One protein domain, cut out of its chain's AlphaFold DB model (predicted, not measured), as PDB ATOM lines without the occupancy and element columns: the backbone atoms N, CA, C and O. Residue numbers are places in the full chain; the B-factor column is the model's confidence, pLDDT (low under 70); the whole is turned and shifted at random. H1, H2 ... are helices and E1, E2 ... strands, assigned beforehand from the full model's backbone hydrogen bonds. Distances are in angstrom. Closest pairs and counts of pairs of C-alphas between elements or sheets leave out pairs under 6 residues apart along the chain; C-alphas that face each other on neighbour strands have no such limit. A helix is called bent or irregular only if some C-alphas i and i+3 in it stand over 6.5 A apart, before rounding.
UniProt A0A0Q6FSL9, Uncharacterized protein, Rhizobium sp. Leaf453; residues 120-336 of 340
ATOM      1  N   ALA A 120     163.264 197.924 248.666       95.44
ATOM      2  CA  ALA A 120     163.077 197.257 249.955       95.44
ATOM      3  C   ALA A 120     164.353 196.560 250.471       95.44
ATOM      4  O   ALA A 120     164.589 196.484 251.678       95.44
ATOM      5  N   GLU A 121     165.197 196.027 249.585       97.00
ATOM      6  CA  GLU A 121     166.496 195.475 249.983       97.00
ATOM      7  C   GLU A 121     167.505 196.578 250.296       97.00
ATOM      8  O   GLU A 121     168.281 196.443 251.243       97.00
ATOM      9  N   LEU A 122     167.468 197.691 249.560       98.12
ATOM     10  CA  LEU A 122     168.298 198.862 249.836       98.12
ATOM     11  C   LEU A 122     167.967 199.492 251.195       98.12
ATOM     12  O   LEU A 122     168.894 199.844 251.921       98.12
ATOM     13  N   GLU A 123     166.697 199.544 251.602       97.94
ATOM     14  CA  GLU A 123     166.315 199.927 252.971       97.94
ATOM     15  C   GLU A 123     167.030 199.049 254.007       97.94
ATOM     16  O   GLU A 123     167.727 199.553 254.886       97.94
ATOM     17  N   LYS A 124     166.981 197.718 253.850       97.94
ATOM     18  CA  LYS A 124     167.673 196.788 254.763       97.94
ATOM     19  C   LYS A 124     169.186 197.012 254.782       97.94
ATOM     20  O   LYS A 124     169.805 196.943 255.845       97.94
ATOM     21  N   VAL A 125     169.791 197.284 253.623       97.56
ATOM     22  CA  VAL A 125     171.219 197.621 253.523       97.56
ATOM     23  C   VAL A 125     171.529 198.895 254.308       97.56
ATOM     24  O   VAL A 125     172.537 198.937 255.021       97.56
ATOM     25  N   LEU A 126     170.683 199.921 254.195       98.06
ATOM     26  CA  LEU A 126     170.854 201.172 254.924       98.06
ATOM     27  C   LEU A 126     170.692 200.961 256.429       98.06
ATOM     28  O   LEU A 126     171.586 201.371 257.170       98.06
ATOM     29  N   SER A 127     169.637 200.269 256.878       97.94
ATOM     30  CA  SER A 127     169.433 199.954 258.299       97.94
ATOM     31  C   SER A 127     170.646 199.245 258.869       97.94
ATOM     32  O   SER A 127     171.267 199.733 259.809       97.94
ATOM     33  N   ARG A 128     171.086 198.155 258.225       97.50
ATOM     34  CA  ARG A 128     172.201 197.357 258.736       97.50
ATOM     35  C   ARG A 128     173.484 198.168 258.863       97.50
ATOM     36  O   ARG A 128     174.247 197.974 259.809       97.50
ATOM     37  N   ARG A 129     173.746 199.065 257.912       96.06
ATOM     38  CA  ARG A 129     174.916 199.946 257.967       96.06
ATOM     39  C   ARG A 129     174.797 200.940 259.114       96.06
ATOM     40  O   ARG A 129     175.732 201.025 259.902       96.06
ATOM     41  N   ILE A 130     173.677 201.650 259.231       96.06
ATOM     42  CA  ILE A 130     173.475 202.641 260.295       96.06
ATOM     43  C   ILE A 130     173.554 201.975 261.675       96.06
ATOM     44  O   ILE A 130     174.290 202.463 262.530       96.06
ATOM     45  N   GLU A 131     172.907 200.826 261.868       97.38
ATOM     46  CA  GLU A 131     172.982 200.043 263.110       97.38
ATOM     47  C   GLU A 131     174.422 199.674 263.450       97.38
ATOM     48  O   GLU A 131     174.878 199.893 264.568       97.38
ATOM     49  N   THR A 132     175.169 199.159 262.472       96.81
ATOM     50  CA  THR A 132     176.554 198.726 262.695       96.81
ATOM     51  C   THR A 132     177.452 199.902 263.087       96.81
ATOM     52  O   THR A 132     178.242 199.784 264.018       96.81
ATOM     53  N   TYR A 133     177.337 201.048 262.408       94.50
ATOM     54  CA  TYR A 133     178.177 202.221 262.688       94.50
ATOM     55  C   TYR A 133     177.731 203.022 263.916       94.50
ATOM     56  O   TYR A 133     178.512 203.815 264.439       94.50
ATOM     57  N   SER A 134     176.499 202.822 264.380       95.19
ATOM     58  CA  SER A 134     175.966 203.459 265.586       95.19
ATOM     59  C   SER A 134     176.038 202.572 266.832       95.19
ATOM     60  O   SER A 134     175.575 203.003 267.887       95.19
ATOM     61  N   ASP A 135     176.611 201.366 266.736       96.50
ATOM     62  CA  ASP A 135     176.617 200.366 267.815       96.50
ATOM     63  C   ASP A 135     175.192 200.022 268.295       96.50
ATOM     64  O   ASP A 135     174.881 199.995 269.484       96.50
ATOM     65  N   GLY A 136     174.276 199.852 267.334       95.81
ATOM     66  CA  GLY A 136     172.868 199.519 267.561       95.81
ATOM     67  C   GLY A 136     171.993 200.669 268.073       95.81
ATOM     68  O   GLY A 136     170.825 200.440 268.374       95.81
ATOM     69  N   LYS A 137     172.520 201.896 268.180       96.56
ATOM     70  CA  LYS A 137     171.775 203.053 268.717       96.56
ATOM     71  C   LYS A 137     170.794 203.671 267.729       96.56
ATOM     72  O   LYS A 137     169.868 204.349 268.155       96.56
ATOM     73  N   VAL A 138     171.046 203.499 266.436       96.44
ATOM     74  CA  VAL A 138     170.257 204.073 265.348       96.44
ATOM     75  C   VAL A 138     169.993 202.967 264.335       96.44
ATOM     76  O   VAL A 138     170.930 202.312 263.884       96.44
ATOM     77  N   SER A 139     168.733 202.765 263.964       95.38
ATOM     78  CA  SER A 139     168.308 201.704 263.038       95.38
ATOM     79  C   SER A 139     167.794 202.230 261.700       95.38
ATOM     80  O   SER A 139     167.786 201.530 260.682       95.38
ATOM     81  N   ARG A 140     167.390 203.500 261.685       96.50
ATOM     82  CA  ARG A 140     166.825 204.182 260.527       96.50
ATOM     83  C   ARG A 140     167.491 205.525 260.301       96.50
ATOM     84  O   ARG A 140     168.004 206.157 261.216       96.50
ATOM     85  N   PHE A 141     167.451 205.985 259.054       96.94
ATOM     86  CA  PHE A 141     168.030 207.283 258.706       96.94
ATOM     87  C   PHE A 141     167.184 208.428 259.275       96.94
ATOM     88  O   PHE A 141     167.734 209.443 259.690       96.94
ATOM     89  N   ASP A 142     165.865 208.228 259.375       96.69
ATOM     90  CA  ASP A 142     164.911 209.195 259.936       96.69
ATOM     91  C   ASP A 142     165.244 209.588 261.379       96.69
ATOM     92  O   ASP A 142     165.024 210.723 261.788       96.69
ATOM     93  N   GLU A 143     165.843 208.678 262.151       95.62
ATOM     94  CA  GLU A 143     166.263 208.943 263.529       95.62
ATOM     95  C   GLU A 143     167.380 209.993 263.613       95.62
ATOM     96  O   GLU A 143     167.592 210.579 264.675       95.62
ATOM     97  N   LEU A 144     168.093 210.268 262.516       95.25
ATOM     98  CA  LEU A 144     169.095 211.334 262.437       95.25
ATOM     99  C   LEU A 144     168.470 212.704 262.138       95.25
ATOM    100  O   LEU A 144     169.153 213.722 262.258       95.25
ATOM    101  N   LEU A 145     167.200 212.743 261.735       95.50
ATOM    102  CA  LEU A 145     166.541 213.955 261.268       95.50
ATOM    103  C   LEU A 145     165.875 214.725 262.404       95.50
ATOM    104  O   LEU A 145     165.560 214.173 263.462       95.50
ATOM    105  N   SER A 146     165.642 216.019 262.188       91.44
ATOM    106  CA  SER A 146     164.638 216.717 262.987       91.44
ATOM    107  C   SER A 146     163.240 216.288 262.541       91.44
ATOM    108  O   SER A 146     163.036 215.854 261.411       91.44
ATOM    109  N   GLY A 147     162.261 216.396 263.438       83.56
ATOM    110  CA  GLY A 147     160.868 216.020 263.166       83.56
ATOM    111  C   GLY A 147     160.122 216.960 262.207       83.56
ATOM    112  O   GLY A 147     158.915 217.101 262.337       83.56
ATOM    113  N   ASP A 148     160.827 217.651 261.308       87.50
ATOM    114  CA  ASP A 148     160.280 218.567 260.296       87.50
ATOM    115  C   ASP A 148     160.072 217.899 258.925       87.50
ATOM    116  O   ASP A 148     159.610 218.547 257.987       87.50
ATOM    117  N   ALA A 149     160.422 216.618 258.785       87.38
ATOM    118  CA  ALA A 149     160.194 215.848 257.569       87.38
ATOM    119  C   ALA A 149     158.776 215.254 257.543       87.38
ATOM    120  O   ALA A 149     158.395 214.500 258.435       87.38
ATOM    121  N   ASN A 150     158.030 215.519 256.467       92.50
ATOM    122  CA  ASN A 150     156.733 214.876 256.197       92.50
ATOM    123  C   ASN A 150     156.877 213.492 255.534       92.50
ATOM    124  O   ASN A 150     155.880 212.830 255.247       92.50
ATOM    125  N   TYR A 151     158.115 213.067 255.277       95.38
ATOM    126  CA  TYR A 151     158.445 211.863 254.525       95.38
ATOM    127  C   TYR A 151     159.391 210.958 255.317       95.38
ATOM    128  O   TYR A 151     160.304 211.437 255.987       95.38
ATOM    129  N   ASP A 152     159.204 209.650 255.171       96.88
ATOM    130  CA  ASP A 152     160.151 208.590 255.486       96.88
ATOM    131  C   ASP A 152     161.346 208.723 254.531       96.88
ATOM    132  O   ASP A 152     161.351 208.256 253.385       96.88
ATOM    133  N   VAL A 153     162.365 209.434 255.006       97.44
ATOM    134  CA  VAL A 153     163.586 209.714 254.261       97.44
ATOM    135  C   VAL A 153     164.383 208.438 254.058       97.44
ATOM    136  O   VAL A 153     165.005 208.280 253.011       97.44
ATOM    137  N   HIS A 154     164.356 207.501 255.000       97.81
ATOM    138  CA  HIS A 154     165.055 206.230 254.839       97.81
ATOM    139  C   HIS A 154     164.555 205.453 253.606       97.81
ATOM    140  O   HIS A 154     165.374 205.028 252.787       97.81
ATOM    141  N   LYS A 155     163.232 205.356 253.418       97.19
ATOM    142  CA  LYS A 155     162.614 204.810 252.197       97.19
ATOM    143  C   LYS A 155     162.942 205.643 250.970       97.19
ATOM    144  O   LYS A 155     163.346 205.106 249.940       97.19
ATOM    145  N   MET A 156     162.811 206.964 251.076       97.38
ATOM    146  CA  MET A 156     163.087 207.873 249.966       97.38
ATOM    147  C   MET A 156     164.509 207.665 249.411       97.38
ATOM    148  O   MET A 156     164.690 207.547 248.197       97.38
ATOM    149  N   LEU A 157     165.521 207.550 250.278       98.25
ATOM    150  CA  LEU A 157     166.907 207.318 249.859       98.25
ATOM    151  C   LEU A 157     167.087 205.984 249.123       98.25
ATOM    152  O   LEU A 157     167.868 205.929 248.172       98.25
ATOM    153  N   ALA A 158     166.352 204.936 249.503       98.06
ATOM    154  CA  ALA A 158     166.377 203.653 248.804       98.06
ATOM    155  C   ALA A 158     165.865 203.761 247.357       98.06
ATOM    156  O   ALA A 158     166.438 203.152 246.453       98.06
ATOM    157  N   HIS A 159     164.853 204.597 247.109       97.69
ATOM    158  CA  HIS A 159     164.370 204.879 245.755       97.69
ATOM    159  C   HIS A 159     165.344 205.758 244.954       97.69
ATOM    160  O   HIS A 159     165.653 205.443 243.802       97.69
ATOM    161  N   PHE A 160     165.899 206.816 245.559       98.00
ATOM    162  CA  PHE A 160     166.894 207.679 244.900       98.00
ATOM    163  C   PHE A 160     168.221 206.976 244.604       98.00
ATOM    164  O   PHE A 160     168.949 207.380 243.697       98.00
ATOM    165  N   ALA A 161     168.548 205.917 245.341       97.38
ATOM    166  CA  ALA A 161     169.716 205.093 245.072       97.38
ATOM    167  C   ALA A 161     169.622 204.331 243.740       97.38
ATOM    168  O   ALA A 161     170.656 203.886 243.248       97.38
ATOM    169  N   HIS A 162     168.422 204.208 243.154       95.50
ATOM    170  CA  HIS A 162     168.181 203.621 241.834       95.50
ATOM    171  C   HIS A 162     168.898 202.270 241.651       95.50
ATOM    172  O   HIS A 162     169.742 202.102 240.773       95.50
ATOM    173  N   GLY A 163     168.629 201.329 242.564       94.50
ATOM    174  CA  GLY A 163     169.198 199.976 242.524       94.50
ATOM    175  C   GLY A 163     170.677 199.869 242.926       94.50
ATOM    176  O   GLY A 163     171.246 198.784 242.870       94.50
ATOM    177  N   SER A 164     171.321 200.962 243.353       95.12
ATOM    178  CA  SER A 164     172.754 200.985 243.671       95.12
ATOM    179  C   SER A 164     173.010 201.140 245.177       95.12
ATOM    180  O   SER A 164     172.914 202.250 245.714       95.12
ATOM    181  N   PRO A 165     173.454 200.076 245.882       96.12
ATOM    182  CA  PRO A 165     173.897 200.182 247.274       96.12
ATOM    183  C   PRO A 165     175.021 201.201 247.465       96.12
ATOM    184  O   PRO A 165     175.136 201.816 248.521       96.12
ATOM    185  N   ARG A 166     175.869 201.399 246.447       95.12
ATOM    186  CA  ARG A 166     176.937 202.404 246.485       95.12
ATOM    187  C   ARG A 166     176.346 203.809 246.504       95.12
ATOM    188  O   ARG A 166     176.742 204.618 247.341       95.12
ATOM    189  N   ASP A 167     175.397 204.086 245.617       97.75
ATOM    190  CA  ASP A 167     174.787 205.409 245.519       97.75
ATOM    191  C   ASP A 167     173.895 205.713 246.725       97.75
ATOM    192  O   ASP A 167     173.892 206.855 247.172       97.75
ATOM    193  N   LEU A 168     173.278 204.700 247.344       98.38
ATOM    194  CA  LEU A 168     172.598 204.822 248.641       98.38
ATOM    195  C   LEU A 168     173.511 205.386 249.740       98.38
ATOM    196  O   LEU A 168     173.122 206.267 250.509       98.38
ATOM    197  N   ILE A 169     174.753 204.905 249.814       97.75
ATOM    198  CA  ILE A 169     175.716 205.401 250.805       97.75
ATOM    199  C   ILE A 169     176.261 206.765 250.406       97.75
ATOM    200  O   ILE A 169     176.436 207.620 251.271       97.75
ATOM    201  N   ARG A 170     176.485 207.008 249.113       98.12
ATOM    202  CA  ARG A 170     176.951 208.314 248.632       98.12
ATOM    203  C   ARG A 170     175.926 209.418 248.880       98.12
ATOM    204  O   ARG A 170     176.321 210.477 249.359       98.12
ATOM    205  N   ILE A 171     174.638 209.176 248.622       98.31
ATOM    206  CA  ILE A 171     173.582 210.161 248.890       98.31
ATOM    207  C   ILE A 171     173.446 210.421 250.394       98.31
ATOM    208  O   ILE A 171     173.429 211.576 250.815       98.31
ATOM    209  N   SER A 172     173.481 209.364 251.213       97.94
ATOM    210  CA  SER A 172     173.460 209.474 252.678       97.94
ATOM    211  C   SER A 172     174.644 210.297 253.190       97.94
ATOM    212  O   SER A 172     174.477 211.222 253.983       97.94
ATOM    213  N   LYS A 173     175.852 210.016 252.679       97.06
ATOM    214  CA  LYS A 173     177.063 210.779 252.993       97.06
ATOM    215  C   LYS A 173     176.919 212.241 252.574       97.06
ATOM    216  O   LYS A 173     177.260 213.116 253.358       97.06
ATOM    217  N   LYS A 174     176.395 212.518 251.374       97.88
ATOM    218  CA  LYS A 174     176.216 213.888 250.872       97.88
ATOM    219  C   LYS A 174     175.334 214.720 251.802       97.88
ATOM    220  O   LYS A 174     175.657 215.873 252.053       97.88
ATOM    221  N   ILE A 175     174.265 214.132 252.336       97.75
ATOM    222  CA  ILE A 175     173.377 214.789 253.305       97.75
ATOM    223  C   ILE A 175     174.130 215.126 254.599       97.75
ATOM    224  O   ILE A 175     174.034 216.246 255.095       97.75
ATOM    225  N   VAL A 176     174.919 214.186 255.129       95.75
ATOM    226  CA  VAL A 176     175.733 214.414 256.336       95.75
ATOM    227  C   VAL A 176     176.824 215.465 256.091       95.75
ATOM    228  O   VAL A 176     177.047 216.336 256.932       95.75
ATOM    229  N   ASP A 177     177.476 215.436 254.930       95.69
ATOM    230  CA  ASP A 177     178.468 216.440 254.534       95.69
ATOM    231  C   ASP A 177     177.831 217.837 254.422       95.69
ATOM    232  O   ASP A 177     178.418 218.825 254.856       95.69
ATOM    233  N   GLU A 178     176.623 217.932 253.858       95.19
ATOM    234  CA  GLU A 178     175.859 219.180 253.768       95.19
ATOM    235  C   GLU A 178     175.523 219.724 255.163       95.19
ATOM    236  O   GLU A 178     175.707 220.912 255.421       95.19
ATOM    237  N   HIS A 179     175.097 218.845 256.078       95.50
ATOM    238  CA  HIS A 179     174.777 219.201 257.463       95.50
ATOM    239  C   HIS A 179     175.987 219.739 258.223       95.50
ATOM    240  O   HIS A 179     175.882 220.708 258.969       95.50
ATOM    241  N   THR A 180     177.152 219.130 258.010       94.44
ATOM    242  CA  THR A 180     178.377 219.433 258.763       94.44
ATOM    243  C   THR A 180     179.244 220.522 258.125       94.44
ATOM    244  O   THR A 180     180.165 221.023 258.773       94.44
ATOM    245  N   ARG A 181     178.937 220.958 256.893       91.06
ATOM    246  CA  ARG A 181     179.756 221.897 256.100       91.06
ATOM    247  C   ARG A 181     180.130 223.189 256.833       91.06
ATOM    248  O   ARG A 181     181.243 223.676 256.662       91.06
ATOM    249  N   ALA A 182     179.210 223.768 257.604       77.88
ATOM    250  CA  ALA A 182     179.402 225.072 258.246       77.88
ATOM    251  C   ALA A 182     180.193 225.016 259.572       77.88
ATOM    252  O   ALA A 182     180.417 226.056 260.188       77.88
ATOM    253  N   GLY A 183     180.588 223.829 260.049       77.56
ATOM    254  CA  GLY A 183     181.327 223.630 261.306       77.56
ATOM    255  C   GLY A 183     180.492 223.788 262.585       77.56
ATOM    256  O   GLY A 183     180.722 223.065 263.548       77.56
ATOM    257  N   SER A 184     179.484 224.666 262.585       81.69
ATOM    258  CA  SER A 184     178.443 224.754 263.617       81.69
ATOM    259  C   SER A 184     177.153 224.124 263.095       81.69
ATOM    260  O   SER A 184     176.479 224.709 262.246       81.69
ATOM    261  N   PHE A 185     176.798 222.947 263.606       87.19
ATOM    262  CA  PHE A 185     175.610 222.196 263.199       87.19
ATOM    263  C   PHE A 185     174.843 221.672 264.416       87.19
ATOM    264  O   PHE A 185     175.421 221.432 265.474       87.19
ATOM    265  N   GLY A 186     173.523 221.536 264.275       88.44
ATOM    266  CA  GLY A 186     172.673 220.945 265.310       88.44
ATOM    267  C   GLY A 186     172.850 219.429 265.404       88.44
ATOM    268  O   GLY A 186     173.378 218.800 264.489       88.44
ATOM    269  N   GLU A 187     172.364 218.827 266.489       91.69
ATOM    270  CA  GLU A 187     172.428 217.371 266.700       91.69
ATOM    271  C   GLU A 187     171.641 216.581 265.638       91.69
ATOM    272  O   GLU A 187     172.045 215.488 265.246       91.69
ATOM    273  N   LYS A 188     170.536 217.151 265.148       95.50
ATOM    274  CA  LYS A 188     169.643 216.544 264.155       95.50
ATOM    275  C   LYS A 188     169.723 217.261 262.810       95.50
ATOM    276  O   LYS A 188     169.924 218.476 262.758       95.50
ATOM    277  N   ILE A 189     169.547 216.506 261.729       96.44
ATOM    278  CA  ILE A 189     169.613 216.992 260.348       96.44
ATOM    279  C   ILE A 189     168.237 217.536 259.934       96.44
ATOM    280  O   ILE A 189     167.279 216.765 259.888       96.44
ATOM    281  N   PRO A 190     168.104 218.827 259.586       95.81
ATOM    282  CA  PRO A 190     166.833 219.364 259.125       95.81
ATOM    283  C   PRO A 190     166.481 218.893 257.724       95.81
ATOM    284  O   PRO A 190     167.363 218.704 256.879       95.81
ATOM    285  N   PHE A 191     165.184 218.763 257.438       95.75
ATOM    286  CA  PHE A 191     164.729 218.233 256.154       95.75
ATOM    287  C   PHE A 191     165.216 219.083 254.971       95.75
ATOM    288  O   PHE A 191     165.588 218.557 253.924       95.75
ATOM    289  N   ARG A 192     165.365 220.404 255.150       95.19
ATOM    290  CA  ARG A 192     165.994 221.274 254.135       95.19
ATOM    291  C   ARG A 192     167.398 220.809 253.718       95.19
ATOM    292  O   ARG A 192     167.734 220.901 252.543       95.19
ATOM    293  N   THR A 193     168.190 220.283 254.654       96.25
ATOM    294  CA  THR A 193     169.541 219.769 254.392       96.25
ATOM    295  C   THR A 193     169.481 218.443 253.644       96.25
ATOM    296  O   THR A 193     170.276 218.225 252.732       96.25
ATOM    297  N   VAL A 194     168.504 217.587 253.966       97.31
ATOM    298  CA  VAL A 194     168.220 216.366 253.194       97.31
ATOM    299  C   VAL A 194     167.955 216.725 251.732       97.31
ATOM    300  O   VAL A 194     168.616 216.191 250.844       97.31
ATOM    301  N   LYS A 195     167.068 217.695 251.477       96.94
ATOM    302  CA  LYS A 195     166.750 218.158 250.117       96.94
ATOM    303  C   LYS A 195     167.977 218.674 249.377       96.94
ATOM    304  O   LYS A 195     168.253 218.225 248.266       96.94
ATOM    305  N   SER A 196     168.742 219.570 250.000       96.06
ATOM    306  CA  SER A 196     169.980 220.095 249.416       96.06
ATOM    307  C   SER A 196     170.985 218.983 249.105       96.06
ATOM    308  O   SER A 196     171.575 218.982 248.025       96.06
ATOM    309  N   GLY A 197     171.131 217.999 249.998       97.19
ATOM    310  CA  GLY A 197     171.993 216.837 249.791       97.19
ATOM    311  C   GLY A 197     171.552 215.965 248.612       97.19
ATOM    312  O   GLY A 197     172.388 215.610 247.781       97.19
ATOM    313  N   ILE A 198     170.253 215.671 248.492       97.81
ATOM    314  CA  ILE A 198     169.693 214.883 247.379       97.81
ATOM    315  C   ILE A 198     169.882 215.613 246.051       97.81
ATOM    316  O   ILE A 198     170.358 215.000 245.098       97.81
ATOM    317  N   ILE A 199     169.577 216.913 245.982       97.56
ATOM    318  CA  ILE A 199     169.755 217.718 244.763       97.56
ATOM    319  C   ILE A 199     171.233 217.749 244.364       97.56
ATOM    320  O   ILE A 199     171.579 217.443 243.221       97.56
ATOM    321  N   ALA A 200     172.124 218.068 245.307       96.81
ATOM    322  CA  ALA A 200     173.554 218.155 245.038       96.81
ATOM    323  C   ALA A 200     174.132 216.809 244.577       96.81
ATOM    324  O   ALA A 200     174.909 216.771 243.622       96.81
ATOM    325  N   PHE A 201     173.737 215.707 245.223       98.06
ATOM    326  CA  PHE A 201     174.119 214.361 244.800       98.06
ATOM    327  C   PHE A 201     173.562 214.021 243.417       98.06
ATOM    328  O   PHE A 201     174.288 213.497 242.580       98.06
ATOM    329  N   SER A 202     172.298 214.347 243.156       97.81
ATOM    330  CA  SER A 202     171.629 214.046 241.891       97.81
ATOM    331  C   SER A 202     172.316 214.728 240.712       97.81
ATOM    332  O   SER A 202     172.589 214.088 239.701       97.81
ATOM    333  N   VAL A 203     172.701 215.997 240.868       96.50
ATOM    334  CA  VAL A 203     173.453 216.749 239.852       96.50
ATOM    335  C   VAL A 203     174.857 216.177 239.636       96.50
ATOM    336  O   VAL A 203     175.289 216.033 238.491       96.50
ATOM    337  N   GLU A 204     175.576 215.856 240.714       96.94
ATOM    338  CA  GLU A 204     176.906 215.233 240.647       96.94
ATOM    339  C   GLU A 204     176.831 213.885 239.924       96.94
ATOM    340  O   GLU A 204     177.539 213.655 238.943       96.94
ATOM    341  N   ARG A 205     175.901 213.026 240.351       96.88
ATOM    342  CA  ARG A 205     175.752 211.671 239.835       96.88
ATOM    343  C   ARG A 205     175.249 211.643 238.398       96.88
ATOM    344  O   ARG A 205     175.772 210.876 237.595       96.88
ATOM    345  N   ALA A 206     174.301 212.510 238.042       96.62
ATOM    346  CA  ALA A 206     173.836 212.641 236.666       96.62
ATOM    347  C   ALA A 206     174.968 213.084 235.724       96.62
ATOM    348  O   ALA A 206     175.058 212.602 234.595       96.62
ATOM    349  N   ARG A 207     175.881 213.950 236.187       95.69
ATOM    350  CA  ARG A 207     177.058 214.347 235.402       95.69
ATOM    351  C   ARG A 207     178.044 213.194 235.222       95.69
ATOM    352  O   ARG A 207     178.567 213.037 234.124       95.69
ATOM    353  N   GLU A 208     178.292 212.408 236.267       94.25
ATOM    354  CA  GLU A 208     179.166 211.229 236.197       94.25
ATOM    355  C   GLU A 208     178.648 210.175 235.221       94.25
ATOM    356  O   GLU A 208     179.422 209.637 234.437       94.25
ATOM    357  N   LEU A 209     177.347 209.876 235.280       92.56
ATOM    358  CA  LEU A 209     176.739 208.810 234.488       92.56
ATOM    359  C   LEU A 209     176.475 209.235 233.043       92.56
ATOM    360  O   LEU A 209     176.718 208.471 232.114       92.56
ATOM    361  N   TYR A 210     175.980 210.457 232.849       94.75
ATOM    362  CA  TYR A 210     175.417 210.872 231.565       94.75
ATOM    363  C   TYR A 210     176.198 211.998 230.891       94.75
ATOM    364  O   TYR A 210     175.923 212.296 229.734       94.75
ATOM    365  N   GLY A 211     177.161 212.638 231.562       91.56
ATOM    366  CA  GLY A 211     178.078 213.612 230.960       91.56
ATOM    367  C   GLY A 211     177.394 214.647 230.058       91.56
ATOM    368  O   GLY A 211     176.588 215.462 230.508       91.56
ATOM    369  N   ALA A 212     177.717 214.617 228.762       90.94
ATOM    370  CA  ALA A 212     177.155 215.537 227.771       90.94
ATOM    371  C   ALA A 212     175.639 215.349 227.563       90.94
ATOM    372  O   ALA A 212     174.932 216.324 227.312       90.94
ATOM    373  N   GLN A 213     175.131 214.123 227.692       93.88
ATOM    374  CA  GLN A 213     173.720 213.781 227.521       93.88
ATOM    375  C   GLN A 213     172.854 214.472 228.582       93.88
ATOM    376  O   GLN A 213     171.783 214.974 228.251       93.88
ATOM    377  N   MET A 214     173.349 214.601 229.819       94.88
ATOM    378  CA  MET A 214     172.673 215.377 230.868       94.88
ATOM    379  C   MET A 214     172.434 216.827 230.427       94.88
ATOM    380  O   MET A 214     171.346 217.361 230.620       94.88
ATOM    381  N   ALA A 215     173.433 217.478 229.820       93.06
ATOM    382  CA  ALA A 215     173.306 218.866 229.379       93.06
ATOM    383  C   ALA A 215     172.291 219.024 228.234       93.06
ATOM    384  O   ALA A 215     171.630 220.055 228.137       93.06
ATOM    385  N   GLU A 216     172.158 218.016 227.369       95.00
ATOM    386  CA  GLU A 216     171.137 218.002 226.319       95.00
ATOM    387  C   GLU A 216     169.736 217.789 226.896       95.00
ATOM    388  O   GLU A 216     168.827 218.542 226.556       95.00
ATOM    389  N   LEU A 217     169.568 216.831 227.810       96.56
ATOM    390  CA  LEU A 217     168.293 216.575 228.487       96.56
ATOM    391  C   LEU A 217     167.859 217.761 229.355       96.56
ATOM    392  O   LEU A 217     166.682 218.100 229.399       96.56
ATOM    393  N   LYS A 218     168.808 218.482 229.959       95.44
ATOM    394  CA  LYS A 218     168.507 219.730 230.664       95.44
ATOM    395  C   LYS A 218     167.944 220.815 229.736       95.44
ATOM    396  O   LYS A 218     167.108 221.594 230.173       95.44
ATOM    397  N   LYS A 219     168.359 220.864 228.462       93.69
ATOM    398  CA  LYS A 219     167.770 221.777 227.459       93.69
ATOM    399  C   LYS A 219     166.373 221.347 227.023       93.69
ATOM    400  O   LYS A 219     165.588 222.204 226.641       93.69
ATOM    401  N   VAL A 220     166.099 220.041 227.036       94.94
ATOM    402  CA  VAL A 220     164.760 219.499 226.770       94.94
ATOM    403  C   VAL A 220     163.790 219.944 227.860       94.94
ATOM    404  O   VAL A 220     162.670 220.311 227.534       94.94
ATOM    405  N   HIS A 221     164.243 219.952 229.121       94.44
ATOM    406  CA  HIS A 221     163.460 220.394 230.281       94.44
ATOM    407  C   HIS A 221     162.076 219.722 230.355       94.44
ATOM    408  O   HIS A 221     161.062 220.339 230.663       94.44
ATOM    409  N   ALA A 222     162.046 218.430 230.028       93.75
ATOM    410  CA  ALA A 222     160.864 217.589 230.092       93.75
ATOM    411  C   ALA A 222     161.273 216.178 230.525       93.75
ATOM    412  O   ALA A 222     162.356 215.695 230.174       93.75
ATOM    413  N   LEU A 223     160.398 215.521 231.284       95.50
ATOM    414  CA  LEU A 223     160.618 214.161 231.780       95.50
ATOM    415  C   LEU A 223     160.292 213.102 230.729       95.50
ATOM    416  O   LEU A 223     160.892 212.026 230.731       95.50
ATOM    417  N   ASN A 224     159.366 213.427 229.828       95.00
ATOM    418  CA  ASN A 224     158.937 212.591 228.727       95.00
ATOM    419  C   ASN A 224     158.780 213.420 227.441       95.00
ATOM    420  O   ASN A 224     158.533 214.623 227.474       95.00
ATOM    421  N   PHE A 225     159.036 212.799 226.292       95.44
ATOM    422  CA  PHE A 225     159.048 213.487 225.002       95.44
ATOM    423  C   PHE A 225     158.955 212.513 223.829       95.44
ATOM    424  O   PHE A 225     159.303 211.333 223.921       95.44
ATOM    425  N   THR A 226     158.541 213.030 222.675       95.75
ATOM    426  CA  THR A 226     158.570 212.317 221.396       95.75
ATOM    427  C   THR A 226     159.697 212.835 220.509       95.75
ATOM    428  O   THR A 226     160.180 213.959 220.650       95.75
ATOM    429  N   ILE A 227     160.094 212.037 219.514       95.56
ATOM    430  CA  ILE A 227     161.065 212.467 218.494       95.56
ATOM    431  C   ILE A 227     160.596 213.719 217.743       95.56
ATOM    432  O   ILE A 227     161.437 214.515 217.328       95.56
ATOM    433  N   SER A 228     159.285 213.884 217.541       94.19
ATOM    434  CA  SER A 228     158.740 215.043 216.832       94.19
ATOM    435  C   SER A 228     158.995 216.324 217.624       94.19
ATOM    436  O   SER A 228     159.659 217.204 217.088       94.19
ATOM    437  N   ILE A 229     158.625 216.366 218.910       94.44
ATOM    438  CA  ILE A 229     158.864 217.508 219.811       94.44
ATOM    439  C   ILE A 229     160.361 217.840 219.887       94.44
ATOM    440  O   ILE A 229     160.759 218.996 219.719       94.44
ATOM    441  N   LEU A 230     161.222 216.824 220.048       95.56
ATOM    442  CA  LEU A 230     162.675 217.028 220.039       95.56
ATOM    443  C   LEU A 230     163.153 217.701 218.741       95.56
ATOM    444  O   LEU A 230     163.994 218.601 218.781       95.56
ATOM    445  N   ALA A 231     162.646 217.246 217.593       95.25
ATOM    446  CA  ALA A 231     163.069 217.715 216.281       95.25
ATOM    447  C   ALA A 231     162.548 219.121 215.965       95.25
ATOM    448  O   ALA A 231     163.341 219.974 215.570       95.25
ATOM    449  N   SER A 232     161.245 219.372 216.123       93.25
ATOM    450  CA  SER A 232     160.598 220.607 215.667       93.25
ATOM    451  C   SER A 232     160.642 221.737 216.687       93.25
ATOM    452  O   SER A 232     160.849 222.886 216.302       93.25
ATOM    453  N   GLU A 233     160.456 221.432 217.969       93.56
ATOM    454  CA  GLU A 233     160.208 222.454 218.991       93.56
ATOM    455  C   GLU A 233     161.475 222.793 219.771       93.56
ATOM    456  O   GLU A 233     161.803 223.969 219.934       93.56
ATOM    457  N   ILE A 234     162.228 221.770 220.184       93.75
ATOM    458  CA  ILE A 234     163.352 221.942 221.111       93.75
ATOM    459  C   ILE A 234     164.663 222.205 220.366       93.75
ATOM    460  O   ILE A 234     165.291 223.246 220.549       93.75
ATOM    461  N   PHE A 235     165.105 221.265 219.523       94.12
ATOM    462  CA  PHE A 235     166.422 221.362 218.882       94.12
ATOM    463  C   PHE A 235     166.388 221.977 217.485       94.12
ATOM    464  O   PHE A 235     167.434 222.415 217.010       94.12
ATOM    465  N   ARG A 236     165.219 222.020 216.829       94.75
ATOM    466  CA  ARG A 236     165.054 222.513 215.447       94.75
ATOM    467  C   ARG A 236     166.006 221.814 214.465       94.75
ATOM    468  O   ARG A 236     166.728 222.448 213.700       94.75
ATOM    469  N   ILE A 237     166.015 220.484 214.519       95.81
ATOM    470  CA  ILE A 237     166.865 219.589 213.717       95.81
ATOM    471  C   ILE A 237     166.016 218.616 212.896       95.81
ATOM    472  O   ILE A 237     164.808 218.499 213.085       95.81
ATOM    473  N   SER A 238     166.651 217.868 211.990       96.69
ATOM    474  CA  SER A 238     165.955 216.807 211.259       96.69
ATOM    475  C   SER A 238     165.477 215.693 212.200       96.69
ATOM    476  O   SER A 238     166.122 215.375 213.204       96.69
ATOM    477  N   GLY A 239     164.383 215.019 211.833       94.44
ATOM    478  CA  GLY A 239     163.880 213.875 212.601       94.44
ATOM    479  C   GLY A 239     164.902 212.737 212.732       94.44
ATOM    480  O   GLY A 239     164.940 212.060 213.753       94.44
ATOM    481  N   GLN A 240     165.778 212.544 211.740       95.00
ATOM    482  CA  GLN A 240     166.860 211.556 211.822       95.00
ATOM    483  C   GLN A 240     167.912 211.944 212.872       95.00
ATOM    484  O   GLN A 240     168.341 211.087 213.642       95.00
ATOM    485  N   ALA A 241     168.279 213.226 212.956       95.75
ATOM    486  CA  ALA A 241     169.202 213.714 213.976       95.75
ATOM    487  C   ALA A 241     168.597 213.617 215.389       95.75
ATOM    488  O   ALA A 241     169.290 213.219 216.326       95.75
ATOM    489  N   ALA A 242     167.297 213.901 215.544       96.50
ATOM    490  CA  ALA A 242     166.589 213.717 216.813       96.50
ATOM    491  C   ALA A 242     166.539 212.240 217.248       96.50
ATOM    492  O   ALA A 242     166.801 211.937 218.411       96.50
ATOM    493  N   ARG A 243     166.301 211.304 216.315       96.12
ATOM    494  CA  ARG A 243     166.388 209.856 216.598       96.12
ATOM    495  C   ARG A 243     167.783 209.435 217.040       96.12
ATOM    496  O   ARG A 243     167.900 208.689 218.003       96.12
ATOM    497  N   ALA A 244     168.829 209.928 216.378       96.19
ATOM    498  CA  ALA A 244     170.205 209.618 216.762       96.19
ATOM    499  C   ALA A 244     170.527 210.092 218.192       96.19
ATOM    500  O   ALA A 244     171.197 209.379 218.939       96.19
ATOM    501  N   LYS A 245     170.006 211.260 218.604       95.56
ATOM    502  CA  LYS A 245     170.107 211.738 219.993       95.56
ATOM    503  C   LYS A 245     169.378 210.824 220.972       95.56
ATOM    504  O   LYS A 245     170.004 210.359 221.920       95.56
ATOM    505  N   ALA A 246     168.107 210.517 220.714       95.81
ATOM    506  CA  ALA A 246     167.325 209.627 221.570       95.81
ATOM    507  C   ALA A 246     167.994 208.252 221.719       95.81
ATOM    508  O   ALA A 246     168.162 207.783 222.839       95.81
ATOM    509  N   GLN A 247     168.491 207.666 220.624       95.62
ATOM    510  CA  GLN A 247     169.221 206.397 220.663       95.62
ATOM    511  C   GLN A 247     170.490 206.492 221.516       95.62
ATOM    512  O   GLN A 247     170.769 205.599 222.307       95.62
ATOM    513  N   LYS A 248     171.257 207.585 221.405       95.00
ATOM    514  CA  LYS A 248     172.441 207.801 222.249       95.00
ATOM    515  C   LYS A 248     172.069 207.878 223.733       95.00
ATOM    516  O   LYS A 248     172.794 207.341 224.564       95.00
ATOM    517  N   TRP A 249     170.959 208.535 224.064       96.69
ATOM    518  CA  TRP A 249     170.466 208.623 225.440       96.69
ATOM    519  C   TRP A 249     169.974 207.264 225.956       96.69
ATOM    520  O   TRP A 249     170.284 206.906 227.092       96.69
ATOM    521  N   GLN A 250     169.304 206.474 225.113       95.12
ATOM    522  CA  GLN A 250     168.902 205.100 225.432       95.12
ATOM    523  C   GLN A 250     170.097 204.185 225.672       95.12
ATOM    524  O   GLN A 250     170.132 203.486 226.677       95.12
ATOM    525  N   ASN A 251     171.111 204.242 224.807       90.12
ATOM    526  CA  ASN A 251     172.326 203.441 224.959       90.12
ATOM    527  C   ASN A 251     173.093 203.791 226.244       90.12
ATOM    528  O   ASN A 251     173.795 202.947 226.784       90.12
ATOM    529  N   SER A 252     172.960 205.024 226.748       90.19
ATOM    530  CA  SER A 252     173.508 205.415 228.055       90.19
ATOM    531  C   SER A 252     172.614 205.059 229.249       90.19
ATOM    532  O   SER A 252     172.973 205.373 230.378       90.19
ATOM    533  N   GLY A 253     171.429 204.484 229.024       92.38
ATOM    534  CA  GLY A 253     170.446 204.208 230.075       92.38
ATOM    535  C   GLY A 253     169.799 205.462 230.678       92.38
ATOM    536  O   GLY A 253     169.233 205.398 231.763       92.38
ATOM    537  N   ALA A 254     169.897 206.619 230.017       95.69
ATOM    538  CA  ALA A 254     169.320 207.872 230.511       95.69
ATOM    539  C   ALA A 254     167.801 207.919 230.306       95.69
ATOM    540  O   ALA A 254     167.066 208.453 231.137       95.69
ATOM    541  N   VAL A 255     167.345 207.368 229.178       96.94
ATOM    542  CA  VAL A 255     165.938 207.342 228.772       96.94
ATOM    543  C   VAL A 255     165.583 206.000 228.154       96.94
ATOM    544  O   VAL A 255     166.451 205.298 227.647       96.94
ATOM    545  N   ILE A 256     164.300 205.666 228.132       96.19
ATOM    546  CA  ILE A 256     163.774 204.459 227.484       96.19
ATOM    547  C   ILE A 256     162.450 204.772 226.790       96.19
ATOM    548  O   ILE A 256     161.853 205.815 227.049       96.19
ATOM    549  N   LYS A 257     161.957 203.858 225.947       95.56
ATOM    550  CA  LYS A 257     160.568 203.911 225.470       95.56
ATOM    551  C   LYS A 257     159.636 203.552 226.632       95.56
ATOM    552  O   LYS A 257     159.774 202.478 227.205       95.56
ATOM    553  N   ILE A 258     158.691 204.436 226.930       95.62
ATOM    554  CA  ILE A 258     157.709 204.294 228.017       95.62
ATOM    555  C   ILE A 258     156.266 204.256 227.508       95.62
ATOM    556  O   ILE A 258     155.346 204.337 228.304       95.62
ATOM    557  N   GLY A 259     156.048 204.189 226.195       93.88
ATOM    558  CA  GLY A 259     154.707 204.140 225.621       93.88
ATOM    559  C   GLY A 259     154.661 204.634 224.182       93.88
ATOM    560  O   GLY A 259     155.694 204.782 223.510       93.88
ATOM    561  N   GLU A 260     153.449 204.895 223.713       93.44
ATOM    562  CA  GLU A 260     153.173 205.483 222.408       93.44
ATOM    563  C   GLU A 260     152.110 206.568 222.547       93.44
ATOM    564  O   GLU A 260     151.134 206.391 223.266       93.44
ATOM    565  N   VAL A 261     152.284 207.680 221.838       92.06
ATOM    566  CA  VAL A 261     151.273 208.735 221.757       92.06
ATOM    567  C   VAL A 261     150.564 208.698 220.400       92.06
ATOM    568  O   VAL A 261     151.216 208.463 219.366       92.06
ATOM    569  N   PRO A 262     149.242 208.946 220.362       90.94
ATOM    570  CA  PRO A 262     148.497 209.055 219.118       90.94
ATOM    571  C   PRO A 262     149.087 210.120 218.192       90.94
ATOM    572  O   PRO A 262     149.477 211.204 218.616       90.94
ATOM    573  N   ASN A 263     149.115 209.823 216.897       89.75
ATOM    574  CA  ASN A 263     149.589 210.740 215.866       89.75
ATOM    575  C   ASN A 263     148.574 210.737 214.716       89.75
ATOM    576  O   ASN A 263     148.673 209.887 213.827       89.75
ATOM    577  N   PRO A 264     147.549 211.608 214.763       85.50
ATOM    578  CA  PRO A 264     146.426 211.561 213.834       85.50
ATOM    579  C   PRO A 264     146.866 211.518 212.363       85.50
ATOM    580  O   PRO A 264     147.687 212.315 211.917       85.50
ATOM    581  N   GLY A 265     146.324 210.556 211.610       84.81
ATOM    582  CA  GLY A 265     146.653 210.350 210.194       84.81
ATOM    583  C   GLY A 265     148.000 209.665 209.926       84.81
ATOM    584  O   GLY A 265     148.354 209.464 208.768       84.81
ATOM    585  N   ASN A 266     148.741 209.279 210.966       89.50
ATOM    586  CA  ASN A 266     150.051 208.638 210.880       89.50
ATOM    587  C   ASN A 266     150.175 207.491 211.900       89.50
ATOM    588  O   ASN A 266     149.286 207.244 212.712       89.50
ATOM    589  N   ARG A 267     151.302 206.768 211.869       88.06
ATOM    590  CA  ARG A 267     151.617 205.789 212.921       88.06
ATOM    591  C   ARG A 267     151.857 206.500 214.264       88.06
ATOM    592  O   ARG A 267     152.469 207.580 214.239       88.06
ATOM    593  N   PRO A 268     151.441 205.895 215.396       90.75
ATOM    594  CA  PRO A 268     151.748 206.391 216.733       90.75
ATOM    595  C   PRO A 268     153.235 206.694 216.906       90.75
ATOM    596  O   PRO A 268     154.102 206.053 216.300       90.75
ATOM    597  N   GLN A 269     153.533 207.709 217.709       93.12
ATOM    598  CA  GLN A 269     154.905 208.101 218.002       93.12
ATOM    599  C   GLN A 269     155.347 207.466 219.309       93.12
ATOM    600  O   GLN A 269     154.590 207.432 220.269       93.12
ATOM    601  N   TYR A 270     156.589 206.998 219.371       95.06
ATOM    602  CA  TYR A 270     157.137 206.497 220.626       95.06
ATOM    603  C   TYR A 270     157.320 207.641 221.621       95.06
ATOM    604  O   TYR A 270     157.899 208.680 221.279       95.06
ATOM    605  N   LEU A 271     156.844 207.405 222.840       95.56
ATOM    606  CA  LEU A 271     157.087 208.248 223.997       95.56
ATOM    607  C   LEU A 271     158.338 207.737 224.703       95.56
ATOM    608  O   LEU A 271     158.424 206.556 225.052       95.56
ATOM    609  N   TYR A 272     159.310 208.619 224.896       96.81
ATOM    610  CA  TYR A 272     160.518 208.334 225.657       96.81
ATOM    611  C   TYR A 272     160.455 209.041 227.003       96.81
ATOM    612  O   TYR A 272     159.917 210.141 227.073       96.81
ATOM    613  N   GLY A 273     161.009 208.424 228.046       96.44
ATOM    614  CA  GLY A 273     161.022 208.974 229.400       96.44
ATOM    615  C   GLY A 273     162.345 208.748 230.115       96.44
ATOM    616  O   GLY A 273     163.023 207.750 229.858       96.44
ATOM    617  N   ILE A 274     162.702 209.676 231.004       97.19
ATOM    618  CA  ILE A 274     163.823 209.529 231.942       97.19
ATOM    619  C   ILE A 274     163.521 208.381 232.915       97.19
ATOM    620  O   ILE A 274     162.386 208.217 233.347       97.19
ATOM    621  N   VAL A 275     164.532 207.585 233.269       94.69
ATOM    622  CA  VAL A 275     164.363 206.428 234.178       94.69
ATOM    623  C   VAL A 275     165.027 206.598 235.537       94.69
ATOM    624  O   VAL A 275     164.591 205.994 236.515       94.69
ATOM    625  N   ASP A 276     166.071 207.422 235.608       97.06
ATOM    626  CA  ASP A 276     166.828 207.657 236.831       97.06
ATOM    627  C   ASP A 276     166.251 208.877 237.579       97.06
ATOM    628  O   ASP A 276     166.285 209.991 237.039       97.06
ATOM    629  N   PRO A 277     165.752 208.722 238.823       97.56
ATOM    630  CA  PRO A 277     165.188 209.832 239.595       97.56
ATOM    631  C   PRO A 277     166.202 210.952 239.852       97.56
ATOM    632  O   PRO A 277     165.835 212.123 239.935       97.56
ATOM    633  N   ARG A 278     167.494 210.621 239.919       97.62
ATOM    634  CA  ARG A 278     168.582 211.592 240.091       97.62
ATOM    635  C   ARG A 278     168.763 212.427 238.830       97.62
ATOM    636  O   ARG A 278     168.962 213.636 238.910       97.62
ATOM    637  N   LEU A 279     168.661 211.803 237.655       98.06
ATOM    638  CA  LEU A 279     168.691 212.529 236.389       98.06
ATOM    639  C   LEU A 279     167.460 213.425 236.245       98.06
ATOM    640  O   LEU A 279     167.613 214.578 235.851       98.06
ATOM    641  N   ALA A 280     166.274 212.938 236.616       97.75
ATOM    642  CA  ALA A 280     165.046 213.730 236.589       97.75
ATOM    643  C   ALA A 280     165.159 214.991 237.460       97.75
ATOM    644  O   ALA A 280     164.938 216.090 236.960       97.75
ATOM    645  N   VAL A 281     165.612 214.856 238.714       97.38
ATOM    646  CA  VAL A 281     165.882 216.004 239.603       97.38
ATOM    647  C   VAL A 281     166.945 216.942 239.021       97.38
ATOM    648  O   VAL A 281     166.828 218.160 239.118       97.38
ATOM    649  N   ALA A 282     167.990 216.408 238.387       96.69
ATOM    650  CA  ALA A 282     169.049 217.237 237.818       96.69
ATOM    651  C   ALA A 282     168.620 218.002 236.544       96.69
ATOM    652  O   ALA A 282     169.152 219.084 236.268       96.69
ATOM    653  N   VAL A 283     167.686 217.441 235.766       96.44
ATOM    654  CA  VAL A 283     167.074 218.060 234.576       96.44
ATOM    655  C   VAL A 283     166.038 219.108 234.981       96.44
ATOM    656  O   VAL A 283     166.084 220.231 234.471       96.44
ATOM    657  N   MET A 284     165.172 218.776 235.938       95.81
ATOM    658  CA  MET A 284     164.158 219.663 236.515       95.81
ATOM    659  C   MET A 284     164.751 220.493 237.659       95.81
ATOM    660  O   MET A 284     164.269 220.465 238.785       95.81
ATOM    661  N   SER A 285     165.838 221.226 237.388       88.19
ATOM    662  CA  SER A 285     166.615 221.896 238.445       88.19
ATOM    663  C   SER A 285     165.883 223.012 239.189       88.19
ATOM    664  O   SER A 285     166.375 223.462 240.222       88.19
ATOM    665  N   ASP A 286     164.761 223.469 238.644       90.00
ATOM    666  CA  ASP A 286     163.945 224.537 239.220       90.00
ATOM    667  C   ASP A 286     162.820 223.967 240.105       90.00
ATOM    668  O   ASP A 286     162.242 224.699 240.908       90.00
ATOM    669  N   SER A 287     162.562 222.658 240.004       91.94
ATOM    670  CA  SER A 287     161.587 221.936 240.817       91.94
ATOM    671  C   SER A 287     162.166 221.578 242.185       91.94
ATOM    672  O   SER A 287     163.355 221.278 242.350       91.94
ATOM    673  N   SER A 288     161.302 221.589 243.197       95.25
ATOM    674  CA  SER A 288     161.667 221.129 244.542       95.25
ATOM    675  C   SER A 288     161.697 219.597 244.636       95.25
ATOM    676  O   SER A 288     161.144 218.893 243.793       95.25
ATOM    677  N   ILE A 289     162.322 219.052 245.690       96.31
ATOM    678  CA  ILE A 289     162.243 217.604 245.956       96.31
ATOM    679  C   ILE A 289     160.804 217.197 246.269       96.31
ATOM    680  O   ILE A 289     160.377 216.132 245.847       96.31
ATOM    681  N   GLU A 290     160.043 218.042 246.960       95.81
ATOM    682  CA  GLU A 290     158.626 217.797 247.216       95.81
ATOM    683  C   GLU A 290     157.825 217.706 245.918       95.81
ATOM    684  O   GLU A 290     157.082 216.756 245.722       95.81
ATOM    685  N   GLU A 291     158.039 218.629 244.983       95.94
ATOM    686  CA  GLU A 291     157.408 218.571 243.661       95.94
ATOM    687  C   GLU A 291     157.763 217.277 242.922       95.94
ATOM    688  O   GLU A 291     156.880 216.625 242.370       95.94
ATOM    689  N   ALA A 292     159.023 216.839 242.998       96.94
ATOM    690  CA  ALA A 292     159.428 215.550 242.449       96.94
ATOM    691  C   ALA A 292     158.645 214.383 243.050       96.94
ATOM    692  O   ALA A 292     158.102 213.551 242.321       96.94
ATOM    693  N   LEU A 293     158.587 214.329 244.378       97.31
ATOM    694  CA  LEU A 293     157.915 213.272 245.123       97.31
ATOM    695  C   LEU A 293     156.413 213.235 244.853       97.31
ATOM    696  O   LEU A 293     155.862 212.142 244.770       97.31
ATOM    697  N   GLU A 294     155.771 214.396 244.723       96.44
ATOM    698  CA  GLU A 294     154.315 214.500 244.628       96.44
ATOM    699  C   GLU A 294     153.771 214.516 243.205       96.44
ATOM    700  O   GLU A 294     152.599 214.211 243.019       96.44
ATOM    701  N   GLN A 295     154.569 214.887 242.203       95.25
ATOM    702  CA  GLN A 295     154.032 215.098 240.856       95.25
ATOM    703  C   GLN A 295     154.530 214.101 239.831       95.25
ATOM    704  O   GLN A 295     153.773 213.757 238.930       95.25
ATOM    705  N   TYR A 296     155.786 213.658 239.927       96.38
ATOM    706  CA  TYR A 296     156.366 212.918 238.811       96.38
ATOM    707  C   TYR A 296     157.181 211.685 239.162       96.38
ATOM    708  O   TYR A 296     157.530 210.931 238.259       96.38
ATOM    709  N   LEU A 297     157.499 211.442 240.430       97.88
ATOM    710  CA  LEU A 297     158.052 210.169 240.880       97.88
ATOM    711  C   LEU A 297     156.893 209.258 241.284       97.88
ATOM    712  O   LEU A 297     156.247 209.487 242.298       97.88
ATOM    713  N   LEU A 298     156.628 208.227 240.488       97.44
ATOM    714  CA  LEU A 298     155.430 207.392 240.582       97.44
ATOM    715  C   LEU A 298     155.804 205.930 240.813       97.44
ATOM    716  O   LEU A 298     156.806 205.453 240.289       97.44
ATOM    717  N   LEU A 299     154.990 205.173 241.538       97.06
ATOM    718  CA  LEU A 299     155.145 203.724 241.640       97.06
ATOM    719  C   LEU A 299     154.225 203.038 240.640       97.06
ATOM    720  O   LEU A 299     153.011 203.237 240.656       97.06
ATOM    721  N   CYS A 300     154.797 202.172 239.802       96.06
ATOM    722  CA  CYS A 300     154.005 201.353 238.895       96.06
ATOM    723  C   CYS A 300     152.960 200.553 239.698       96.06
ATOM    724  O   CYS A 300     153.340 199.816 240.616       96.06
ATOM    725  N   PRO A 301     151.661 200.621 239.359       96.62
ATOM    726  CA  PRO A 301     150.623 199.951 240.137       96.62
ATOM    727  C   PRO A 301     150.784 198.426 240.131       96.62
ATOM    728  O   PRO A 301     150.446 197.784 241.128       96.62
ATOM    729  N   HIS A 302     151.376 197.880 239.063       95.56
ATOM    730  CA  HIS A 302     151.544 196.445 238.819       95.56
ATOM    731  C   HIS A 302     152.763 195.838 239.526       95.56
ATOM    732  O   HIS A 302     152.642 194.792 240.154       95.56
ATOM    733  N   CYS A 303     153.935 196.480 239.439       93.81
ATOM    734  CA  CYS A 303     155.199 195.924 239.960       93.81
ATOM    735  C   CYS A 303     155.865 196.759 241.061       93.81
ATOM    736  O   CYS A 303     156.889 196.348 241.591       93.81
ATOM    737  N   LYS A 304     155.305 197.925 241.402       93.50
ATOM    738  CA  LYS A 304     155.818 198.867 242.415       93.50
ATOM    739  C   LYS A 304     157.194 199.473 242.127       93.50
ATOM    740  O   LYS A 304     157.701 200.228 242.950       93.50
ATOM    741  N   ASN A 305     157.772 199.232 240.951       93.12
ATOM    742  CA  ASN A 305     158.999 199.910 240.541       93.12
ATOM    743  C   ASN A 305     158.741 201.389 240.232       93.12
ATOM    744  O   ASN A 305     157.675 201.757 239.730       93.12
ATOM    745  N   LEU A 306     159.743 202.221 240.523       96.31
ATOM    746  CA  LEU A 306     159.685 203.666 240.332       96.31
ATOM    747  C   LEU A 306     159.624 204.027 238.842       96.31
ATOM    748  O   LEU A 306     160.358 203.472 238.023       96.31
ATOM    749  N   ARG A 307     158.762 204.976 238.500       96.31
ATOM    750  CA  ARG A 307     158.531 205.536 237.170       96.31
ATOM    751  C   ARG A 307     158.530 207.050 237.246       96.31
ATOM    752  O   ARG A 307     158.348 207.618 238.317       96.31
ATOM    753  N   ILE A 308     158.795 207.674 236.102       97.31
ATOM    754  CA  ILE A 308     158.981 209.117 236.007       97.31
ATOM    755  C   ILE A 308     158.118 209.651 234.868       97.31
ATOM    756  O   ILE A 308     158.402 209.378 233.701       97.31
ATOM    757  N   ALA A 309     157.055 210.370 235.209       94.81
ATOM    758  CA  ALA A 309     156.134 210.996 234.262       94.81
ATOM    759  C   ALA A 309     155.224 211.984 235.000       94.81
ATOM    760  O   ALA A 309     154.887 211.727 236.147       94.81
ATOM    761  N   TYR A 310     154.809 213.066 234.338       88.25
ATOM    762  CA  TYR A 310     153.781 213.973 234.871       88.25
ATOM    763  C   TYR A 310     152.361 213.466 234.607       88.25
ATOM    764  O   TYR A 310     151.508 213.506 235.483       88.25
ATOM    765  N   GLU A 311     152.114 213.014 233.382       90.50
ATOM    766  CA  GLU A 311     150.776 212.721 232.875       90.50
ATOM    767  C   GLU A 311     150.845 211.702 231.731       90.50
ATOM    768  O   GLU A 311     151.922 211.444 231.168       90.50
ATOM    769  N   GLY A 312     149.680 211.156 231.382       90.69
ATOM    770  CA  GLY A 312     149.489 210.288 230.227       90.69
ATOM    771  C   GLY A 312     149.704 208.796 230.483       90.69
ATOM    772  O   GLY A 312     150.072 208.351 231.571       90.69
ATOM    773  N   GLU A 313     149.454 208.004 229.437       94.50
ATOM    774  CA  GLU A 313     149.573 206.546 229.483       94.50
ATOM    775  C   GLU A 313     151.044 206.110 229.430       94.50
ATOM    776  O   GLU A 313     151.790 206.435 228.500       94.50
ATOM    777  N   ILE A 314     151.448 205.332 230.432       95.62
ATOM    778  CA  ILE A 314     152.796 204.809 230.610       95.62
ATOM    779  C   ILE A 314     152.767 203.285 230.526       95.62
ATOM    780  O   ILE A 314     152.087 202.609 231.296       95.62
ATOM    781  N   THR A 315     153.587 202.730 229.641       96.38
ATOM    782  CA  THR A 315     153.968 201.320 229.620       96.38
ATOM    783  C   THR A 315     155.194 201.117 230.501       96.38
ATOM    784  O   THR A 315     156.294 201.594 230.214       96.38
ATOM    785  N   CYS A 316     155.015 200.376 231.589       95.38
ATOM    786  CA  CYS A 316     156.091 200.019 232.502       95.38
ATOM    787  C   CYS A 316     157.125 199.104 231.807       95.38
ATOM    788  O   CYS A 316     156.763 197.990 231.443       95.38
ATOM    789  N   PRO A 317     158.410 199.474 231.670       91.94
ATOM    790  CA  PRO A 317     159.409 198.613 231.023       91.94
ATOM    791  C   PRO A 317     159.684 197.299 231.767       91.94
ATOM    792  O   PRO A 317     160.032 196.314 231.123       91.94
ATOM    793  N   ASP A 318     159.501 197.254 233.091       92.06
ATOM    794  CA  ASP A 318     159.887 196.070 233.875       92.06
ATOM    795  C   ASP A 318     158.798 194.995 233.836       92.06
ATOM    796  O   ASP A 318     159.100 193.807 233.826       92.06
ATOM    797  N   CYS A 319     157.521 195.397 233.812       94.56
ATOM    798  CA  CYS A 319     156.392 194.460 233.858       94.56
ATOM    799  C   CYS A 319     155.457 194.537 232.645       94.56
ATOM    800  O   CYS A 319     154.473 193.806 232.599       94.56
ATOM    801  N   GLN A 320     155.721 195.446 231.700       95.38
ATOM    802  CA  GLN A 320     154.919 195.700 230.493       95.38
ATOM    803  C   GLN A 320     153.453 196.094 230.766       95.38
ATOM    804  O   GLN A 320     152.627 196.102 229.860       95.38
ATOM    805  N   GLY A 321     153.121 196.437 232.014       94.62
ATOM    806  CA  GLY A 321     151.789 196.892 232.399       94.62
ATOM    807  C   GLY A 321     151.580 198.362 232.046       94.62
ATOM    808  O   GLY A 321     152.434 199.192 232.367       94.62
ATOM    809  N   ASN A 322     150.439 198.671 231.430       96.12
ATOM    810  CA  ASN A 322     150.017 200.041 231.141       96.12
ATOM    811  C   ASN A 322     149.268 200.644 232.334       96.12
ATOM    812  O   ASN A 322     148.553 199.935 233.051       96.12
ATOM    813  N   PHE A 323     149.446 201.942 232.553       96.25
ATOM    814  CA  PHE A 323     148.718 202.726 233.548       96.25
ATOM    815  C   PHE A 323     148.766 204.214 233.188       96.25
ATOM    816  O   PHE A 323     149.698 204.649 232.515       96.25
ATOM    817  N   ASN A 324     147.789 204.993 233.650       95.88
ATOM    818  CA  ASN A 324     147.861 206.451 233.568       95.88
ATOM    819  C   ASN A 324     148.713 206.980 234.723       95.88
ATOM    820  O   ASN A 324     148.560 206.526 235.862       95.88
ATOM    821  N   ALA A 325     149.610 207.919 234.437       94.38
ATOM    822  CA  ALA A 325     150.484 208.523 235.436       94.38
ATOM    823  C   ALA A 325     149.693 209.174 236.588       94.38
ATOM    824  O   ALA A 325     150.085 209.051 237.746       94.38
ATOM    825  N   GLU A 326     148.546 209.776 236.279       93.19
ATOM    826  CA  GLU A 326     147.657 210.470 237.214       93.19
ATOM    827  C   GLU A 326     146.999 209.524 238.232       93.19
ATOM    828  O   GLU A 326     146.662 209.937 239.340       93.19
ATOM    829  N   ASP A 327     146.841 208.247 237.871       91.75
ATOM    830  CA  ASP A 327     146.233 207.217 238.722       91.75
ATOM    831  C   ASP A 327     147.279 206.487 239.589       91.75
ATOM    832  O   ASP A 327     146.940 205.656 240.441       91.75
ATOM    833  N   ALA A 328     148.571 206.738 239.356       95.75
ATOM    834  CA  ALA A 328     149.650 206.056 240.052       95.75
ATOM    835  C   ALA A 328     149.911 206.661 241.436       95.75
ATOM    836  O   ALA A 328     149.846 207.868 241.652       95.75
ATOM    837  N   THR A 329     150.287 205.812 242.395       97.25
ATOM    838  CA  THR A 329     150.730 206.285 243.711       97.25
ATOM    839  C   THR A 329     152.049 207.036 243.566       97.25
ATOM    840  O   THR A 329     153.034 206.470 243.086       97.25
ATOM    841  N   THR A 330     152.081 208.286 244.016       97.88
ATOM    842  CA  THR A 330     153.297 209.103 244.027       97.88
ATOM    843  C   THR A 330     154.278 208.575 245.075       97.88
ATOM    844  O   THR A 330     153.887 207.969 246.080       97.88
ATOM    845  N   LEU A 331     155.575 208.793 244.864       97.62
ATOM    846  CA  LEU A 331     156.599 208.420 245.835       97.62
ATOM    847  C   LEU A 331     156.420 209.213 247.136       97.62
ATOM    848  O   LEU A 331     156.647 208.661 248.207       97.62
ATOM    849  N   GLY A 332     155.951 210.461 247.053       97.06
ATOM    850  CA  GLY A 332     155.565 211.279 248.204       97.06
ATOM    851  C   GLY A 332     154.487 210.610 249.047       97.06
ATOM    852  O   GLY A 332     154.698 210.400 250.239       97.06
ATOM    853  N   THR A 333     153.402 210.146 248.418       96.81
ATOM    854  CA  THR A 333     152.335 209.390 249.099       96.81
ATOM    855  C   THR A 333     152.867 208.101 249.726       96.81
ATOM    856  O   THR A 333     152.536 207.778 250.864       96.81
ATOM    857  N   TYR A 334     153.714 207.359 249.007       96.50
ATOM    858  CA  TYR A 334     154.300 206.112 249.511       96.50
ATOM    859  C   TYR A 334     155.247 206.328 250.702       96.50
ATOM    860  O   TYR A 334     155.309 205.503 251.617       96.50
ATOM    861  N   CYS A 335     155.990 207.432 250.688       96.38
ATOM    862  CA  CYS A 335     156.917 207.811 251.742       96.38
ATOM    863  C   CYS A 335     156.270 208.683 252.823       96.38
ATOM    864  O   CYS A 335     156.979 209.062 253.743       96.38
ATOM    865  N   ALA A 336     154.984 209.024 252.761       94.88
ATOM    866  CA  ALA A 336     154.368 209.893 253.758       94.88
ATOM    867  C   ALA A 336     154.474 209.281 255.167       94.88
ATOM    868  O   ALA A 336     154.215 208.093 255.373       94.88
TER     869      ALA A 336
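Overview. This is residues 120 to 336 of the 340 residues of an uncharacterized protein of Rhizobium sp. Leaf453 (UniProt A0A0Q6FSL9). This is an elongated body with two unlike ends: crossed helices H1, H2, H3 and arm H4a make one, and a small sheet, E1 E3 E2, with H6 over one face makes the other. H7 lies between them, near the middle, and the strand hairpins E4 and E5, E6 and E7, with H8 and H9, lie along one side. The printed part has 217 residues with nine named helices and seven named strands, in the order H1 H2 H3 H4 E1 H5 H6 E2 E3 H7 H8 E4 E5 E6 E7 H9; the class is mixed, helices and strands, and the three sheets are antiparallel. It is compact, with a radius of gyration of the C-alphas of 18.5 A, and spans 64 by 35 by 26 A.

Along the chain. H1, residues 120 to 133, begins at C-alpha 120 (163.077, 197.257, 249.955) and is 20.4 A long. H2 is residues 153 to 160 and H3 residues 165 to 180, 22.9 A. H4, residues 191 to 220, was assigned as one helix by its hydrogen bonds but is bent, with C-alphas 209 and 212 9.5 A apart: H4a is residues 191 to 209, 26.5 A, and H4b 212 to 220, 13.1 A, at a steep tilt of 59 degrees. Then come E1, 224 to 226; H5, 227 to 234; H6, 239 to 251, 18.2 A; E2, 255 to 261, 16.3 A; E3, 269 to 274, 16.6 A; H7, 277 to 283; and H8, 289 to 296, only just irregular, with C-alphas 293 and 296 6.51 A apart. E4 is 297 to 299, E5 306 to 308, E6 313 to 315, E7 322 to 324, and H9 331 to 335, ending at C-alpha 335 (156.917, 207.811, 251.742).

Arrangement. H2 is the hub. H1 touches it with residues 120 to 126 alone, closest C-alphas Leu 122 and Ala 158, 5.3 A. H3 touches H4a at a steep tilt of 48 degrees, opposite ways, closest C-alphas Ile 175 and Gly 197, 4.3 A. H7 touches H4a about perpendicular, 83 degrees, closest C-alphas Ser 202 and Arg 278, 4.3 A, and touches H4b, closest C-alphas Lys 218 and Val 283, 4.5 A. E1, H5, H6 and E2 form a split strand-helix-strand unit, two strands running the same way with E3 between them, its crossover right-handed. N 225 and O 272 of E1 and E3 are 2.9 A apart, and N 258 and O 271 of the hairpin E2 and E3 2.8 A, both within hydrogen-bond range. In two layers, helix on one face of a sheet, H6 has a height over the sheet of 10.1 A and runs along the strands, at 15 degrees to E2 on the local plane; H5 only grazes the sheet with residues 227 to 228. The closest C-alphas of E2 and E6 are Gly 259 and Thr 315, 4.9 A. In hairpin E6 and E7, N 314 and O 323 are 2.8 A apart; in hairpin E4 and E5, N 307 and O 298 are 2.7 A apart. H8 touches H9, closest C-alphas Leu 293 and Gly 332, 4.4 A. Every O i to N i+4 pair is within hydrogen-bond range in H1, H2, H3, H4a, H4b, H6, H7, H8 and H9, and 3 of 4 in H5.

Size, cuts and confidence. The two C-alphas farthest apart, those of Asp 135 and Gly 265, are 65.7 A apart. The printed part has no cut, and the link H1 to H2 is long, with 19 residues. The mean pLDDT of the printed part is 94.9, and no printed residue is under 70.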